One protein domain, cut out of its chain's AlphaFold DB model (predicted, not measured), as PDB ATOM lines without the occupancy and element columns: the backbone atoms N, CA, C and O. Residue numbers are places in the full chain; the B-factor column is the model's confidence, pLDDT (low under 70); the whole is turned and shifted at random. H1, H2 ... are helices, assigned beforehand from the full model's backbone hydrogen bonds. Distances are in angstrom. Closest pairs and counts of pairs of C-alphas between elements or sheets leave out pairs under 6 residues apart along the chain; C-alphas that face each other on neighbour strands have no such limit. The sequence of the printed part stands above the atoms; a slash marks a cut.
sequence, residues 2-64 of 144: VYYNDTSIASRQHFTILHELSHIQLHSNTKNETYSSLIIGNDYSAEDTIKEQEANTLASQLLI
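This is residues 2 to 64 of the 144 residues of the protein "Transcriptional regulator" of Leuconostoc mesenteroides subsp. mesenteroides (UniProt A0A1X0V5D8). Two equally long helices, H1 and then H2, cross as an X, and a long loop, residues 28 to 45, arches from the end of one to the start of the other. Residues 6 to 11 stick out. The printed part has 63 residues, with two named helices and no named strand; its class is all helix. It is compact, with a radius of gyration of the C-alphas of 11.8 A and spans of 29 by 24 by 21 A.

Find C-alpha 10 at (183.471, 86.133, 107.381); from there H1, residues 10 to 27, runs 25.4 A. H2, residues 46 to 63, runs 25.9 A and ends at C-alpha 63, (194.598, 90.311, 112.949).

Look at Leu 18 and Ala 59: their C-alphas, 4.8 A apart, are the closest of H1 and H2, which touch. The helices run opposite ways at a steep tilt of 58 degrees. In H1 and H2 every O i to N i+4 pair is within hydrogen-bond range.

The two C-alphas farthest apart, those of Ile 9 and Thr 30, are 31.7 A apart. The printed part has no cut, and the link from H1 to H2 is long. Find pLDDT under 70 at residues 2 to 12 and 28 to 44.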
ATOM      1  N   VAL A   2     190.135  97.601  96.525       41.34
ATOM      2  CA  VAL A   2     190.051  96.370  97.331       41.34
ATOM      3  C   VAL A   2     188.977  95.476  96.716       41.34
ATOM      4  O   VAL A   2     187.830  95.907  96.605       41.34
ATOM      5  N   TYR A   3     189.343  94.266  96.302       43.97
ATOM      6  CA  TYR A   3     188.411  93.258  95.798       43.97
ATOM      7  C   TYR A   3     188.311  92.119  96.819       43.97
ATOM      8  O   TYR A   3     189.327  91.656  97.325       43.97
ATOM      9  N   TYR A   4     187.096  91.673  97.144       45.25
ATOM     10  CA  TYR A   4     186.876  90.536  98.044       45.25
ATOM     11  C   TYR A   4     185.742  89.642  97.531       45.25
ATOM     12  O   TYR A   4     184.853  90.095  96.809       45.25
ATOM     13  N   ASN A   5     185.778  88.356  97.895       48.62
ATOM     14  CA  ASN A   5     184.742  87.391  97.535       48.62
ATOM     15  C   ASN A   5     183.667  87.304  98.635       48.62
ATOM     16  O   ASN A   5     183.903  86.759  99.721       48.62
ATOM     17  N   ASP A   6     182.472  87.806  98.324       50.88
ATOM     18  CA  ASP A   6     181.311  87.906  99.224       50.88
ATOM     19  C   ASP A   6     180.694  86.542  99.617       50.88
ATOM     20  O   ASP A   6     179.850  86.449 100.497       50.88
ATOM     21  N   THR A   7     181.149  85.444  99.000       51.25
ATOM     22  CA  THR A   7     180.664  84.075  99.286       51.25
ATOM     23  C   THR A   7     181.508  83.306 100.312       51.25
ATOM     24  O   THR A   7     181.211  82.152 100.631       51.25
ATOM     25  N   SER A   8     182.583  83.909 100.827       56.28
ATOM     26  CA  SER A   8     183.477  83.275 101.802       56.28
ATOM     27  C   SER A   8     183.015  83.497 103.252       56.28
ATOM     28  O   SER A   8     182.360  84.483 103.561       56.28
ATOM     29  N   ILE A   9     183.345  82.563 104.157       64.19
ATOM     30  CA  ILE A   9     183.067  82.703 105.601       64.19
ATOM     31  C   ILE A   9     183.737  83.997 106.099       64.19
ATOM     32  O   ILE A   9     184.884  84.241 105.725       64.19
ATOM     33  N   ALA A  10     183.051  84.791 106.933       63.50
ATOM     34  CA  ALA A  10     183.471  86.133 107.381       63.50
ATOM     35  C   ALA A  10     184.945  86.224 107.821       63.50
ATOM     36  O   ALA A  10     185.652  87.174 107.497       63.50
ATOM     37  N   SER A  11     185.448  85.169 108.455       64.81
ATOM     38  CA  SER A  11     186.850  85.003 108.833       64.81
ATOM     39  C   SER A  11     187.851  85.154 107.677       64.81
ATOM     40  O   SER A  11     188.869  85.840 107.792       64.81
ATOM     41  N   ARG A  12     187.547  84.553 106.521       69.44
ATOM     42  CA  ARG A  12     188.345  84.678 105.293       69.44
ATOM     43  C   ARG A  12     188.237  86.079 104.710       69.44
ATOM     44  O   ARG A  12     189.237  86.584 104.217       69.44
ATOM     45  N   GLN A  13     187.074  86.718 104.822       76.00
ATOM     46  CA  GLN A  13     186.882  88.096 104.368       76.00
ATOM     47  C   GLN A  13     187.734  89.068 105.189       76.00
ATOM     48  O   GLN A  13     188.451  89.877 104.606       76.00
ATOM     49  N   HIS A  14     187.731  88.948 106.521       81.69
ATOM     50  CA  HIS A  14     188.567  89.775 107.395       81.69
ATOM     51  C   HIS A  14     190.054  89.620 107.066       81.69
ATOM     52  O   HIS A  14     190.747  90.621 106.895       81.69
ATOM     53  N   PHE A  15     190.541  88.385 106.911       85.19
ATOM     54  CA  PHE A  15     191.942  88.157 106.558       85.19
ATOM     55  C   PHE A  15     192.290  88.719 105.173       85.19
ATOM     56  O   PHE A  15     193.309  89.386 105.038       85.19
ATOM     57  N   THR A  16     191.436  88.521 104.162       84.12
ATOM     58  CA  THR A  16     191.635  89.097 102.822       84.12
ATOM     59  C   THR A  16     191.675  90.623 102.861       84.12
ATOM     60  O   THR A  16     192.562  91.218 102.264       84.12
ATOM     61  N   ILE A  17     190.780  91.277 103.606       86.06
ATOM     62  CA  ILE A  17     190.803  92.742 103.751       86.06
ATOM     63  C   ILE A  17     192.127  93.199 104.374       86.06
ATOM     64  O   ILE A  17     192.751  94.134 103.876       86.06
ATOM     65  N   LEU A  18     192.583  92.533 105.439       90.06
ATOM     66  CA  LEU A  18     193.860  92.850 106.082       90.06
ATOM     67  C   LEU A  18     195.064  92.582 105.165       90.06
ATOM     68  O   LEU A  18     196.034  93.337 105.212       90.06
ATOM     69  N   HIS A  19     194.999  91.550 104.323       88.25
ATOM     70  CA  HIS A  19     196.007  91.225 103.306       88.25
ATOM     71  C   HIS A  19     196.135  92.333 102.262       88.25
ATOM     72  O   HIS A  19     197.221  92.873 102.064       88.25
ATOM     73  N   GLU A  20     195.017  92.771 101.686       84.69
ATOM     74  CA  GLU A  20     195.009  93.861 100.704       84.69
ATOM     75  C   GLU A  20     195.444  95.201 101.327       84.69
ATOM     76  O   GLU A  20     196.204  95.961 100.724       84.69
ATOM     77  N   LEU A  21     195.039  95.488 102.573       86.94
ATOM     78  CA  LEU A  21     195.545  96.650 103.317       86.94
ATOM     79  C   LEU A  21     197.056  96.567 103.555       86.94
ATOM     80  O   LEU A  21     197.741  97.589 103.519       86.94
ATOM     81  N   SER A  22     197.584  95.364 103.769       86.69
ATOM     82  CA  SER A  22     199.015  95.141 103.963       86.69
ATOM     83  C   SER A  22     199.805  95.374 102.680       86.69
ATOM     84  O   SER A  22     200.839  96.039 102.727       86.69
ATOM     85  N   HIS A  23     199.296  94.931 101.528       83.88
ATOM     86  CA  HIS A  23     199.867  95.301 100.230       83.88
ATOM     87  C   HIS A  23     199.898  96.813 100.032       83.88
ATOM     88  O   HIS A  23     200.923  97.354  99.619       83.88
ATOM     89  N   ILE A  24     198.807  97.509 100.374       84.25
ATOM     90  CA  ILE A  24     198.764  98.970 100.281       84.25
ATOM     91  C   ILE A  24     199.842  99.581 101.183       84.25
ATOM     92  O   ILE A  24     200.611 100.425 100.731       84.25
ATOM     93  N   GLN A  25     199.939  99.151 102.436       85.62
ATOM     94  CA  GLN A  25     200.878  99.730 103.392       85.62
ATOM     95  C   GLN A  25     202.348  99.493 103.019       85.62
ATOM     96  O   GLN A  25     203.178 100.376 103.229       85.62
ATOM     97  N   LEU A  26     202.679  98.307 102.505       82.00
ATOM     98  CA  LEU A  26     204.062  97.888 102.270       82.00
ATOM     99  C   LEU A  26     204.549  98.197 100.852       82.00
ATOM    100  O   LEU A  26     205.727  98.494 100.664       82.00
ATOM    101  N   HIS A  27     203.665  98.133  99.853       81.31
ATOM    102  CA  HIS A  27     204.054  98.131  98.438       81.31
ATOM    103  C   HIS A  27     203.409  99.252  97.612       81.31
ATOM    104  O   HIS A  27     203.603  99.289  96.397       81.31
ATOM    105  N   SER A  28     202.669 100.191  98.222       67.06
ATOM    106  CA  SER A  28     202.134 101.354  97.495       67.06
ATOM    107  C   SER A  28     203.234 102.350  97.136       67.06
ATOM    108  O   SER A  28     203.355 103.401  97.761       67.06
ATOM    109  N   ASN A  29     204.019 102.053  96.103       57.34
ATOM    110  CA  ASN A  29     204.937 103.023  95.500       57.34
ATOM    111  C   ASN A  29     204.643 103.347  94.032       57.34
ATOM    112  O   ASN A  29     205.323 104.185  93.444       57.34
ATOM    113  N   THR A  30     203.578 102.803  93.447       48.09
ATOM    114  CA  THR A  30     203.168 103.136  92.080       48.09
ATOM    115  C   THR A  30     201.649 103.076  91.946       48.09
ATOM    116  O   THR A  30     200.991 102.080  92.235       48.09
ATOM    117  N   LYS A  31     201.063 104.193  91.503       43.50
ATOM    118  CA  LYS A  31     199.673 104.257  91.043       43.50
ATOM    119  C   LYS A  31     199.510 103.210  89.930       43.50
ATOM    120  O   LYS A  31     200.143 103.381  88.894       43.50
ATOM    121  N   ASN A  32     198.659 102.200  90.142       46.53
ATOM    122  CA  ASN A  32     198.202 101.175  89.178       46.53
ATOM    123  C   ASN A  32     198.772  99.744  89.308       46.53
ATOM    124  O   ASN A  32     198.832  99.046  88.299       46.53
ATOM    125  N   GLU A  33     199.109  99.249  90.501       51.19
ATOM    126  CA  GLU A  33     199.215  97.790  90.691       51.19
ATOM    127  C   GLU A  33     197.846  97.213  91.099       51.19
ATOM    128  O   GLU A  33     197.257  97.580  92.118       51.19
ATOM    129  N   THR A  34     197.288  96.358  90.240       49.50
ATOM    130  CA  THR A  34     196.142  95.505  90.572       49.50
ATOM    131  C   THR A  34     196.701  94.322  91.353       49.50
ATOM    132  O   THR A  34     197.358  93.467  90.765       49.50
ATOM    133  N   TYR A  35     196.493  94.296  92.667       54.94
ATOM    134  CA  TYR A  35     197.034  93.255  93.541       54.94
ATOM    135  C   TYR A  35     196.288  91.927  93.309       54.94
ATOM    136  O   TYR A  35     195.156  91.730  93.739       54.94
ATOM    137  N   SER A  36     196.891  91.127  92.420       50.22
ATOM    138  CA  SER A  36     197.074  89.662  92.352       50.22
ATOM    139  C   SER A  36     196.032  88.668  92.883       50.22
ATOM    140  O   SER A  36     195.994  87.559  92.342       50.22
ATOM    141  N   SER A  37     195.132  88.987  93.818       45.59
ATOM    142  CA  SER A  37     194.144  88.014  94.322       45.59
ATOM    143  C   SER A  37     193.157  87.515  93.244       45.59
ATOM    144  O   SER A  37     192.421  86.553  93.471       45.59
ATOM    145  N   LEU A  38     193.196  88.101  92.037       43.69
ATOM    146  CA  LEU A  38     192.427  87.707  90.850       43.69
ATOM    147  C   LEU A  38     193.265  87.207  89.651       43.69
ATOM    148  O   LEU A  38     192.673  86.789  88.654       43.69
ATOM    149  N   ILE A  39     194.607  87.223  89.696       46.69
ATOM    150  CA  ILE A  39     195.425  86.729  88.569       46.69
ATOM    151  C   ILE A  39     195.587  85.211  88.694       46.69
ATOM    152  O   ILE A  39     196.494  84.686  89.334       46.69
ATOM    153  N   ILE A  40     194.657  84.497  88.062       42.81
ATOM    154  CA  ILE A  40     194.706  83.051  87.842       42.81
ATOM    155  C   ILE A  40     195.708  82.801  86.703       42.81
ATOM    156  O   ILE A  40     195.335  82.730  85.535       42.81
ATOM    157  N   GLY A  41     196.998  82.730  87.026       46.66
ATOM    158  CA  GLY A  41     198.062  82.470  86.057       46.66
ATOM    159  C   GLY A  41     199.350  82.043  86.751       46.66
ATOM    160  O   GLY A  41     199.705  82.577  87.793       46.66
ATOM    161  N   ASN A  42     200.041  81.056  86.187       52.03
ATOM    162  CA  ASN A  42     201.189  80.366  86.783       52.03
ATOM    163  C   ASN A  42     202.509  81.182  86.747       52.03
ATOM    164  O   ASN A  42     203.582  80.590  86.801       52.03
ATOM    165  N   ASP A  43     202.425  82.513  86.649       56.91
ATOM    166  CA  ASP A  43     203.538  83.432  86.355       56.91
ATOM    167  C   ASP A  43     203.820  84.401  87.521       56.91
ATOM    168  O   ASP A  43     203.986  85.603  87.324       56.91
ATOM    169  N   TYR A  44     203.869  83.899  88.759       62.72
ATOM    170  CA  TYR A  44     204.386  84.705  89.871       62.72
ATOM    171  C   TYR A  44     205.906  84.821  89.755       62.72
ATOM    172  O   TYR A  44     206.615  83.810  89.750       62.72
ATOM    173  N   SER A  45     206.423  86.048  89.703       77.88
ATOM    174  CA  SER A  45     207.861  86.268  89.844       77.88
ATOM    175  C   SER A  45     208.320  85.946  91.277       77.88
ATOM    176  O   SER A  45     207.522  85.860  92.221       77.88
ATOM    177  N   ALA A  46     209.632  85.774  91.471       75.38
ATOM    178  CA  ALA A  46     210.200  85.640  92.815       75.38
ATOM    179  C   ALA A  46     209.893  86.877  93.683       75.38
ATOM    180  O   ALA A  46     209.661  86.752  94.882       75.38
ATOM    181  N   GLU A  47     209.834  88.055  93.061       75.75
ATOM    182  CA  GLU A  47     209.507  89.328  93.704       75.75
ATOM    183  C   GLU A  47     208.040  89.377  94.144       75.75
ATOM    184  O   GLU A  47     207.758  89.754  95.281       75.75
ATOM    185  N   ASP A  48     207.106  88.918  93.306       78.06
ATOM    186  CA  ASP A  48     205.686  88.846  93.672       78.06
ATOM    187  C   ASP A  48     205.463  87.857  94.817       78.06
ATOM    188  O   ASP A  48     204.726  88.139  95.757       78.06
ATOM    189  N   THR A  49     206.172  86.726  94.798       76.62
ATOM    190  CA  THR A  49     206.124  85.750  95.896       76.62
ATOM    191  C   THR A  49     206.573  86.371  97.223       76.62
ATOM    192  O   THR A  49     205.953  86.117  98.258       76.62
ATOM    193  N   ILE A  50     207.625  87.196  97.212       78.12
ATOM    194  CA  ILE A  50     208.096  87.916  98.405       78.12
ATOM    195  C   ILE A  50     207.033  88.916  98.877       78.12
ATOM    196  O   ILE A  50     206.659  88.879 100.048       78.12
ATOM    197  N   LYS A  51     206.471  89.728  97.972       81.38
ATOM    198  CA  LYS A  51     205.398  90.686  98.298       81.38
ATOM    199  C   LYS A  51     204.178  89.996  98.925       81.38
ATOM    200  O   LYS A  51     203.630  90.479  99.915       81.38
ATOM    201  N   GLU A  52     203.747  88.852  98.397       83.38
ATOM    202  CA  GLU A  52     202.645  88.072  98.984       83.38
ATOM    203  C   GLU A  52     202.988  87.564 100.394       83.38
ATOM    204  O   GLU A  52     202.145  87.594 101.293       83.38
ATOM    205  N   GLN A  53     204.224  87.115 100.631       83.69
ATOM    206  CA  GLN A  53     204.670  86.674 101.960       83.69
ATOM    207  C   GLN A  53     204.734  87.829 102.971       83.69
ATOM    208  O   GLN A  53     204.350  87.655 104.136       83.69
ATOM    209  N   GLU A  54     205.183  89.006 102.543       84.06
ATOM    210  CA  GLU A  54     205.231  90.222 103.358       84.06
ATOM    211  C   GLU A  54     203.821  90.694 103.737       84.06
ATOM    212  O   GLU A  54     203.544  90.935 104.917       84.06
ATOM    213  N   ALA A  55     202.895  90.721 102.774       86.62
ATOM    214  CA  ALA A  55     201.500  91.080 103.018       86.62
ATOM    215  C   ALA A  55     200.797  90.092 103.957       86.62
ATOM    216  O   ALA A  55     200.173  90.517 104.930       86.62
ATOM    217  N   ASN A  56     200.984  88.783 103.758       87.31
ATOM    218  CA  ASN A  56     200.472  87.757 104.672       87.31
ATOM    219  C   ASN A  56     201.009  87.940 106.101       87.31
ATOM    220  O   ASN A  56     200.283  87.761 107.085       87.31
ATOM    221  N   THR A  57     202.289  88.304 106.228       87.50
ATOM    222  CA  THR A  57     202.926  88.539 107.527       87.50
ATOM    223  C   THR A  57     202.284  89.723 108.240       87.50
ATOM    224  O   THR A  57     201.825  89.557 109.375       87.50
ATOM    225  N   LEU A  58     202.174  90.879 107.584       87.31
ATOM    226  CA  LEU A  58     201.564  92.066 108.185       87.31
ATOM    227  C   LEU A  58     200.066  91.865 108.466       87.31
ATOM    228  O   LEU A  58     199.606  92.208 109.554       87.31
ATOM    229  N   ALA A  59     199.322  91.210 107.574       90.94
ATOM    230  CA  ALA A  59     197.908  90.900 107.786       90.94
ATOM    231  C   ALA A  59     197.696  90.046 109.041       90.94
ATOM    232  O   ALA A  59     196.816  90.325 109.857       90.94
ATOM    233  N   SER A  60     198.554  89.044 109.250       91.44
ATOM    234  CA  SER A  60     198.512  88.209 110.452       91.44
ATOM    235  C   SER A  60     198.838  88.988 111.736       91.44
ATOM    236  O   SER A  60     198.285  88.681 112.796       91.44
ATOM    237  N   GLN A  61     199.699  90.008 111.659       90.94
ATOM    238  CA  GLN A  61     200.016  90.901 112.779       90.94
ATOM    239  C   GLN A  61     198.885  91.890 113.073       90.94
ATOM    240  O   GLN A  61     198.645  92.198 114.238       90.94
ATOM    241  N   LEU A  62     198.182  92.369 112.045       92.38
ATOM    242  CA  LEU A  62     197.003  93.219 112.209       92.38
ATOM    243  C   LEU A  62     195.835  92.438 112.820       92.38
ATOM    244  O   LEU A  62     195.147  92.964 113.692       92.38
ATOM    245  N   LEU A  63     195.645  91.180 112.408       93.50
ATOM    246  CA  LEU A  63     194.598  90.311 112.949       93.50
ATOM    247  C   LEU A  63     194.871  89.942 114.413       93.50
ATOM    248  O   LEU A  63     193.973  89.994 115.249       93.50
ATOM    249  N   ILE A  64     196.118  89.578 114.727       93.81
ATOM    250  CA  ILE A  64     196.557  89.221 116.079       93.81
ATOM    251  C   ILE A  64     197.882  89.926 116.352       93.81
ATOM    252  O   ILE A  64     198.943  89.433 115.963       93.81
TER     253      ILE A  64